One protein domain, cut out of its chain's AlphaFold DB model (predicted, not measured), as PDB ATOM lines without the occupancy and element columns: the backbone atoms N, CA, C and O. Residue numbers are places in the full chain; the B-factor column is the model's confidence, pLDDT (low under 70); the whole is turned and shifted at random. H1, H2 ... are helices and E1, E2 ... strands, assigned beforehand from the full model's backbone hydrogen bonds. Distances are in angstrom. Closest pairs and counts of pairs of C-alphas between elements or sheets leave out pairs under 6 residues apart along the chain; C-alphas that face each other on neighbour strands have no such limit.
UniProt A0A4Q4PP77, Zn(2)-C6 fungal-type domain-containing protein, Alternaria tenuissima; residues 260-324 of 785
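AT A GLANCE: This is residues 260 to 324 of the 785 residues of the protein "Zn(2)-C6 fungal-type domain-containing protein" of Alternaria tenuissima (UniProt A0A4Q4PP77). Little of this domain is regular structure: a two-stranded hairpin, E1 and E2, has one short helix, H1, near E1, and the unnamed stretches at both ends meet in a short parallel pairing. Of 65 printed residues, 19 are in named elements, in the order H1, E1, E2; the class is mixed, the sheet antiparallel. The whole is only just compact, close to loose, with a radius of gyration of the C-alphas of 12.6 A, and elongated, spanning 40 by 23 by 19 A.

IN THESE COORDINATES: Find C-alpha 291 at (51.391, -35.436, -25.994); from there E1 runs 16.0 A to residue 296. E2, residues 304 to 309, runs 16.7 A to C-alpha 309 at (52.218, -39.596, -25.315). H1, residues 276 to 282, spans 9.9 A.

HOW THE PARTS SIT: The hairpin E1 and E2 is antiparallel at 152 degrees; look for N 292 and O 308, 2.9 A apart, within hydrogen-bond range. The closest C-alphas of H1 and E1, Trp 276 and Tyr 293, are 6.7 A apart. H1 and E2 are apart. In H1 every O i to N i+4 pair is within hydrogen-bond range. Residues 264 to 265 pair with 323 to 324.

THE WHOLE: The two farthest C-alphas, Arg 300 and Asp 315, are 40.9 A apart. The printed part has no cut, and both links are short. Confidence is under 70 at residues 260 to 261, 286, 296 to 303 and 311 to 318.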
ATOM      1  N   LEU A 260      43.938 -36.504 -11.706       56.41
ATOM      2  CA  LEU A 260      44.853 -37.652 -11.578       56.41
ATOM      3  C   LEU A 260      44.122 -38.997 -11.442       56.41
ATOM      4  O   LEU A 260      44.735 -40.038 -11.683       56.41
ATOM      5  N   TYR A 261      42.832 -38.968 -11.087       62.81
ATOM      6  CA  TYR A 261      41.968 -40.133 -10.878       62.81
ATOM      7  C   TYR A 261      40.895 -40.330 -11.969       62.81
ATOM      8  O   TYR A 261      39.994 -41.156 -11.793       62.81
ATOM      9  N   THR A 262      40.980 -39.607 -13.095       73.94
ATOM     10  CA  THR A 262      40.033 -39.726 -14.221       73.94
ATOM     11  C   THR A 262      40.569 -40.605 -15.372       73.94
ATOM     12  O   THR A 262      41.643 -40.325 -15.905       73.94
ATOM     13  N   PRO A 263      39.825 -41.636 -15.835       79.56
ATOM     14  CA  PRO A 263      40.216 -42.456 -16.994       79.56
ATOM     15  C   PRO A 263      40.085 -41.709 -18.332       79.56
ATOM     16  O   PRO A 263      40.726 -42.079 -19.320       79.56
ATOM     17  N   HIS A 264      39.254 -40.665 -18.377       86.88
ATOM     18  CA  HIS A 264      38.872 -39.935 -19.584       86.88
ATOM     19  C   HIS A 264      38.925 -38.427 -19.319       86.88
ATOM     20  O   HIS A 264      38.100 -37.894 -18.577       86.88
ATOM     21  N   TYR A 265      39.887 -37.736 -19.928       88.06
ATOM     22  CA  TYR A 265      40.078 -36.294 -19.765       88.06
ATOM     23  C   TYR A 265      39.289 -35.517 -20.830       88.06
ATOM     24  O   TYR A 265      39.283 -35.904 -22.002       88.06
ATOM     25  N   MET A 266      38.625 -34.421 -20.439       87.12
ATOM     26  CA  MET A 266      37.744 -33.620 -21.314       87.12
ATOM     27  C   MET A 266      36.711 -34.472 -22.083       87.12
ATOM     28  O   MET A 266      36.529 -34.303 -23.286       87.12
ATOM     29  N   SER A 267      36.036 -35.410 -21.413       82.62
ATOM     30  CA  SER A 267      35.109 -36.373 -22.040       82.62
ATOM     31  C   SER A 267      33.903 -35.756 -22.771       82.62
ATOM     32  O   SER A 267      33.251 -36.452 -23.546       82.62
ATOM     33  N   SER A 268      33.615 -34.471 -22.552       85.12
ATOM     34  CA  SER A 268      32.587 -33.686 -23.249       85.12
ATOM     35  C   SER A 268      33.063 -33.015 -24.547       85.12
ATOM     36  O   SER A 268      32.225 -32.542 -25.314       85.12
ATOM     37  N   GLU A 269      34.372 -32.956 -24.815       85.19
ATOM     38  CA  GLU A 269      34.924 -32.411 -26.062       85.19
ATOM     39  C   GLU A 269      35.261 -33.529 -27.059       85.19
ATOM     40  O   GLU A 269      35.688 -34.617 -26.676       85.19
ATOM     41  N   THR A 270      35.114 -33.239 -28.356       85.06
ATOM     42  CA  THR A 270      35.398 -34.183 -29.448       85.06
ATOM     43  C   THR A 270      36.623 -33.731 -30.240       85.06
ATOM     44  O   THR A 270      36.644 -32.634 -30.803       85.06
ATOM     45  N   ILE A 271      37.638 -34.590 -30.315       87.56
ATOM     46  CA  ILE A 271      38.879 -34.347 -31.058       87.56
ATOM     47  C   ILE A 271      38.697 -34.405 -32.590       87.56
ATOM     48  O   ILE A 271      37.927 -35.207 -33.117       87.56
ATOM     49  N   SER A 272      39.443 -33.577 -33.326       84.88
ATOM     50  CA  SER A 272      39.477 -33.536 -34.796       84.88
ATOM     51  C   SER A 272      40.829 -33.024 -35.326       84.88
ATOM     52  O   SER A 272      41.671 -32.563 -34.554       84.88
ATOM     53  N   LEU A 273      41.039 -33.031 -36.652       83.94
ATOM     54  CA  LEU A 273      42.211 -32.384 -37.271       83.94
ATOM     55  C   LEU A 273      42.306 -30.871 -37.011       83.94
ATOM     56  O   LEU A 273      43.401 -30.321 -37.114       83.94
ATOM     57  N   TYR A 274      41.193 -30.203 -36.703       86.75
ATOM     58  CA  TYR A 274      41.126 -28.741 -36.662       86.75
ATOM     59  C   TYR A 274      41.321 -28.182 -35.245       86.75
ATOM     60  O   TYR A 274      42.063 -27.219 -35.072       86.75
ATOM     61  N   ASN A 275      40.743 -28.827 -34.224       89.69
ATOM     62  CA  ASN A 275      40.758 -28.349 -32.831       89.69
ATOM     63  C   ASN A 275      41.809 -29.016 -31.917       89.69
ATOM     64  O   ASN A 275      41.925 -28.638 -30.751       89.69
ATOM     65  N   TRP A 276      42.613 -29.981 -32.389       89.94
ATOM     66  CA  TRP A 276      43.567 -30.684 -31.508       89.94
ATOM     67  C   TRP A 276      44.593 -29.767 -30.832       89.94
ATOM     68  O   TRP A 276      45.015 -30.051 -29.714       89.94
ATOM     69  N   ARG A 277      44.977 -28.654 -31.469       89.81
ATOM     70  CA  ARG A 277      45.890 -27.657 -30.882       89.81
ATOM     71  C   ARG A 277      45.236 -26.878 -29.744       89.81
ATOM     72  O   ARG A 277      45.897 -26.577 -28.757       89.81
ATOM     73  N   GLU A 278      43.944 -26.588 -29.866       90.44
ATOM     74  CA  GLU A 278      43.153 -25.938 -28.817       90.44
ATOM     75  C   GLU A 278      43.002 -26.884 -27.625       90.44
ATOM     76  O   GLU A 278      43.298 -26.509 -26.494       90.44
ATOM     77  N   ILE A 279      42.658 -28.149 -27.883       89.75
ATOM     78  CA  ILE A 279      42.571 -29.189 -26.853       89.75
ATOM     79  C   ILE A 279      43.934 -29.395 -26.170       89.75
ATOM     80  O   ILE A 279      43.999 -29.357 -24.947       89.75
ATOM     81  N   GLN A 280      45.042 -29.484 -26.922       89.00
ATOM     82  CA  GLN A 280      46.406 -29.542 -26.369       89.00
ATOM     83  C   GLN A 280      46.745 -28.305 -25.512       89.00
ATOM     84  O   GLN A 280      47.455 -28.422 -24.512       89.00
ATOM     85  N   SER A 281      46.230 -27.121 -25.869       87.06
ATOM     86  CA  SER A 281      46.432 -25.887 -25.096       87.06
ATOM     87  C   SER A 281      45.697 -25.883 -23.748       87.06
ATOM     88  O   SER A 281      46.210 -25.295 -22.800       87.06
ATOM     89  N   LYS A 282      44.567 -26.602 -23.644       88.06
ATOM     90  CA  LYS A 282      43.768 -26.784 -22.416       88.06
ATOM     91  C   LYS A 282      44.309 -27.874 -21.477       88.06
ATOM     92  O   LYS A 282      43.853 -27.969 -20.343       88.06
ATOM     93  N   LEU A 283      45.239 -28.719 -21.935       85.56
ATOM     94  CA  LEU A 283      45.799 -29.797 -21.112       85.56
ATOM     95  C   LEU A 283      46.626 -29.259 -19.935       85.56
ATOM     96  O   LEU A 283      47.247 -28.198 -20.062       85.56
ATOM     97  N   PRO A 284      46.757 -30.033 -18.838       81.38
ATOM     98  CA  PRO A 284      47.674 -29.710 -17.755       81.38
ATOM     99  C   PRO A 284      49.084 -29.473 -18.301       81.38
ATOM    100  O   PRO A 284      49.559 -30.207 -19.174       81.38
ATOM    101  N   PHE A 285      49.787 -28.472 -17.766       71.12
ATOM    102  CA  PHE A 285      51.102 -28.053 -18.271       71.12
ATOM    103  C   PHE A 285      52.131 -29.202 -18.321       71.12
ATOM    104  O   PHE A 285      53.014 -29.206 -19.177       71.12
ATOM    105  N   ALA A 286      51.991 -30.202 -17.444       67.06
ATOM    106  CA  ALA A 286      52.813 -31.410 -17.420       67.06
ATOM    107  C   ALA A 286      52.589 -32.363 -18.614       67.06
ATOM    108  O   ALA A 286      53.472 -33.160 -18.907       67.06
ATOM    109  N   TRP A 287      51.435 -32.311 -19.290       73.94
ATOM    110  CA  TRP A 287      51.086 -33.187 -20.422       73.94
ATOM    111  C   TRP A 287      51.158 -32.459 -21.772       73.94
ATOM    112  O   TRP A 287      51.482 -33.070 -22.787       73.94
ATOM    113  N   GLN A 288      50.906 -31.145 -21.790       75.44
ATOM    114  CA  GLN A 288      50.881 -30.281 -22.985       75.44
ATOM    115  C   GLN A 288      52.119 -30.407 -23.904       75.44
ATOM    116  O   GLN A 288      52.034 -30.177 -25.114       75.44
ATOM    117  N   TRP A 289      53.279 -30.755 -23.343       74.25
ATOM    118  CA  TRP A 289      54.542 -30.901 -24.079       74.25
ATOM    119  C   TRP A 289      54.886 -32.345 -24.450       74.25
ATOM    120  O   TRP A 289      55.698 -32.536 -25.357       74.25
ATOM    121  N   ASP A 290      54.247 -33.306 -23.788       74.38
ATOM    122  CA  ASP A 290      54.540 -34.740 -23.842       74.38
ATOM    123  C   ASP A 290      53.553 -35.477 -24.768       74.38
ATOM    124  O   ASP A 290      53.877 -36.549 -25.280       74.38
ATOM    125  N   VAL A 291      52.373 -34.895 -25.036       82.56
ATOM    126  CA  VAL A 291      51.391 -35.436 -25.994       82.56
ATOM    127  C   VAL A 291      51.439 -34.767 -27.370       82.56
ATOM    128  O   VAL A 291      51.660 -33.559 -27.495       82.56
ATOM    129  N   GLU A 292      51.137 -35.543 -28.410       84.56
ATOM    130  CA  GLU A 292      50.946 -35.099 -29.794       84.56
ATOM    131  C   GLU A 292      49.768 -35.854 -30.431       84.56
ATOM    132  O   GLU A 292      49.594 -37.047 -30.191       84.56
ATOM    133  N   TYR A 293      48.938 -35.171 -31.227       88.56
ATOM    134  CA  TYR A 293      47.807 -35.798 -31.918       88.56
ATOM    135  C   TYR A 293      48.186 -36.176 -33.351       88.56
ATOM    136  O   TYR A 293      48.588 -35.318 -34.138       88.56
ATOM    137  N   HIS A 294      47.995 -37.444 -33.712       83.62
ATOM    138  CA  HIS A 294      48.173 -37.926 -35.082       83.62
ATOM    139  C   HIS A 294      46.860 -38.487 -35.621       83.62
ATOM    140  O   HIS A 294      46.106 -39.138 -34.895       83.62
ATOM    141  N   VAL A 295      46.610 -38.281 -36.913       79.81
ATOM    142  CA  VAL A 295      45.473 -38.874 -37.626       79.81
ATOM    143  C   VAL A 295      45.957 -40.005 -38.522       79.81
ATOM    144  O   VAL A 295      46.922 -39.864 -39.269       79.81
ATOM    145  N   THR A 296      45.268 -41.137 -38.424       69.00
ATOM    146  CA  THR A 296      45.533 -42.350 -39.195       69.00
ATOM    147  C   THR A 296      44.564 -42.444 -40.369       69.00
ATOM    148  O   THR A 296      43.358 -42.259 -40.201       69.00
ATOM    149  N   ASN A 297      45.078 -42.751 -41.561       58.56
ATOM    150  CA  ASN A 297      44.279 -42.865 -42.784       58.56
ATOM    151  C   ASN A 297      43.464 -44.171 -42.801       58.56
ATOM    152  O   ASN A 297      43.860 -45.149 -43.438       58.56
ATOM    153  N   ALA A 298      42.327 -44.178 -42.103       58.31
ATOM    154  CA  ALA A 298      41.348 -45.259 -42.160       58.31
ATOM    155  C   ALA A 298      40.739 -45.364 -43.569       58.31
ATOM    156  O   ALA A 298      40.408 -44.353 -44.192       58.31
ATOM    157  N   LYS A 299      40.563 -46.584 -44.095       54.62
ATOM    158  CA  LYS A 299      40.082 -46.764 -45.483       54.62
ATOM    159  C   LYS A 299      38.570 -46.606 -45.662       54.62
ATOM    160  O   LYS A 299      38.114 -46.515 -46.804       54.62
ATOM    161  N   ARG A 300      37.785 -46.588 -44.578       46.62
ATOM    162  CA  ARG A 300      36.334 -46.323 -44.587       46.62
ATOM    163  C   ARG A 300      35.888 -45.681 -43.273       46.62
ATOM    164  O   ARG A 300      36.052 -46.296 -42.229       46.62
ATOM    165  N   GLY A 301      35.226 -44.528 -43.368       49.81
ATOM    166  CA  GLY A 301      34.559 -43.863 -42.244       49.81
ATOM    167  C   GLY A 301      35.496 -43.032 -41.362       49.81
ATOM    168  O   GLY A 301      36.444 -43.557 -40.796       49.81
ATOM    169  N   GLY A 302      35.180 -41.739 -41.227       56.50
ATOM    170  CA  GLY A 302      35.808 -40.829 -40.263       56.50
ATOM    171  C   GLY A 302      37.272 -40.448 -40.531       56.50
ATOM    172  O   GLY A 302      38.021 -41.132 -41.223       56.50
ATOM    173  N   GLN A 303      37.700 -39.338 -39.930       59.38
ATOM    174  CA  GLN A 303      39.114 -39.106 -39.636       59.38
ATOM    175  C   GLN A 303      39.377 -39.608 -38.218       59.38
ATOM    176  O   GLN A 303      39.092 -38.912 -37.246       59.38
ATOM    177  N   HIS A 304      39.895 -40.827 -38.099       72.81
ATOM    178  CA  HIS A 304      40.283 -41.386 -36.808       72.81
ATOM    179  C   HIS A 304      41.725 -41.006 -36.475       72.81
ATOM    180  O   HIS A 304      42.645 -41.252 -37.256       72.81
ATOM    181  N   GLY A 305      41.924 -40.434 -35.291       83.50
ATOM    182  CA  GLY A 305      43.241 -40.154 -34.742       83.50
ATOM    183  C   GLY A 305      43.378 -40.607 -33.298       83.50
ATOM    184  O   GLY A 305      42.488 -41.237 -32.723       83.50
ATOM    185  N   SER A 306      44.538 -40.310 -32.733       90.31
ATOM    186  CA  SER A 306      44.931 -40.691 -31.382       90.31
ATOM    187  C   SER A 306      46.032 -39.773 -30.880       90.31
ATOM    188  O   SER A 306      46.857 -39.295 -31.663       90.31
ATOM    189  N   TRP A 307      46.105 -39.623 -29.568       91.12
ATOM    190  CA  TRP A 307      47.232 -38.994 -28.906       91.12
ATOM    191  C   TRP A 307      48.359 -40.013 -28.739       91.12
ATOM    192  O   TRP A 307      48.163 -41.046 -28.101       91.12
ATOM    193  N   THR A 308      49.544 -39.727 -29.274       88.81
ATOM    194  CA  THR A 308      50.780 -40.333 -28.763       88.81
ATOM    195  C   THR A 308      51.195 -39.541 -27.535       88.81
ATOM    196  O   THR A 308      51.171 -38.312 -27.565       88.81
ATOM    197  N   CYS A 309      51.604 -40.224 -26.473       85.25
ATOM    198  CA  CYS A 309      52.218 -39.596 -25.315       85.25
ATOM    199  C   CYS A 309      53.629 -40.155 -25.102       85.25
ATOM    200  O   CYS A 309      53.790 -41.340 -24.815       85.25
ATOM    201  N   THR A 310      54.639 -39.292 -25.210       75.00
ATOM    202  CA  THR A 310      56.061 -39.629 -25.063       75.00
ATOM    203  C   THR A 310      56.644 -38.783 -23.926       75.00
ATOM    204  O   THR A 310      56.998 -37.625 -24.163       75.00
ATOM    205  N   PRO A 311      56.727 -39.316 -22.690       63.91
ATOM    206  CA  PRO A 311      57.076 -38.516 -21.519       63.91
ATOM    207  C   PRO A 311      58.474 -37.886 -21.607       63.91
ATOM    208  O   PRO A 311      59.458 -38.587 -21.848       63.91
ATOM    209  N   LEU A 312      58.578 -36.574 -21.382       54.38
ATOM    210  CA  LEU A 312      59.847 -35.838 -21.458       54.38
ATOM    211  C   LEU A 312      60.676 -35.924 -20.166       54.38
ATOM    212  O   LEU A 312      61.896 -35.759 -20.212       54.38
ATOM    213  N   GLU A 313      60.038 -36.177 -19.020       53.44
ATOM    214  CA  GLU A 313      60.694 -36.287 -17.711       53.44
ATOM    215  C   GLU A 313      60.442 -37.680 -17.087       53.44
ATOM    216  O   GLU A 313      59.380 -37.902 -16.505       53.44
ATOM    217  N   PRO A 314      61.406 -38.626 -17.138       49.34
ATOM    218  CA  PRO A 314      61.200 -40.020 -16.708       49.34
ATOM    219  C   PRO A 314      61.041 -40.198 -15.186       49.34
ATOM    220  O   PRO A 314      60.722 -41.291 -14.725       49.34
ATOM    221  N   ASP A 315      61.304 -39.151 -14.398       46.75
ATOM    222  CA  ASP A 315      61.196 -39.165 -12.933       46.75
ATOM    223  C   ASP A 315      59.811 -38.733 -12.412       46.75
ATOM    224  O   ASP A 315      59.564 -38.821 -11.209       46.75
ATOM    225  N   LYS A 316      58.901 -38.273 -13.285       51.94
ATOM    226  CA  LYS A 316      57.532 -37.883 -12.910       51.94
ATOM    227  C   LYS A 316      56.520 -38.916 -13.393       51.94
ATOM    228  O   LYS A 316      56.297 -39.078 -14.590       51.94
ATOM    229  N   GLN A 317      55.857 -39.580 -12.449       53.97
ATOM    230  CA  GLN A 317      54.701 -40.427 -12.740       53.97
ATOM    231  C   GLN A 317      53.473 -39.556 -13.041       53.97
ATOM    232  O   GLN A 317      52.670 -39.266 -12.160       53.97
ATOM    233  N   ASN A 318      53.331 -39.144 -14.300       60.09
ATOM    234  CA  ASN A 318      52.097 -38.569 -14.828       60.09
ATOM    235  C   ASN A 318      51.104 -39.716 -15.130       60.09
ATOM    236  O   ASN A 318      51.399 -40.534 -16.007       60.09
ATOM    237  N   PRO A 319      49.940 -39.817 -14.454       70.88
ATOM    238  CA  PRO A 319      48.942 -40.845 -14.747       70.88
ATOM    239  C   PRO A 319      48.166 -40.471 -16.015       70.88
ATOM    240  O   PRO A 319      47.105 -39.855 -15.962       70.88
ATOM    241  N   TYR A 320      48.719 -40.814 -17.180       79.75
ATOM    242  CA  TYR A 320      48.091 -40.493 -18.459       79.75
ATOM    243  C   TYR A 320      46.754 -41.238 -18.630       79.75
ATOM    244  O   TYR A 320      46.736 -42.471 -18.519       79.75
ATOM    245  N   PRO A 321      45.648 -40.537 -18.946       86.31
ATOM    246  CA  PRO A 321      44.325 -41.142 -19.094       86.31
ATOM    247  C   PRO A 321      44.282 -42.125 -20.275       86.31
ATOM    248  O   PRO A 321      45.218 -42.214 -21.077       86.31
ATOM    249  N   LEU A 322      43.186 -42.872 -20.407       87.44
ATOM    250  CA  LEU A 322      42.923 -43.712 -21.579       87.44
ATOM    251  C   LEU A 322      42.474 -42.872 -22.781       87.44
ATOM    252  O   LEU A 322      42.830 -43.197 -23.914       87.44
ATOM    253  N   THR A 323      41.732 -41.782 -22.555       90.00
ATOM    254  CA  THR A 323      41.313 -40.850 -23.618       90.00
ATOM    255  C   THR A 323      41.481 -39.379 -23.226       90.00
ATOM    256  O   THR A 323      41.442 -39.023 -22.048       90.00
ATOM    257  N   ILE A 324      41.652 -38.526 -24.239       90.75
ATOM    258  CA  ILE A 324      41.650 -37.059 -24.164       90.75
ATOM    259  C   ILE A 324      40.705 -36.552 -25.265       90.75
ATOM    260  O   ILE A 324      40.955 -36.811 -26.447       90.75
TER     261      ILE A 324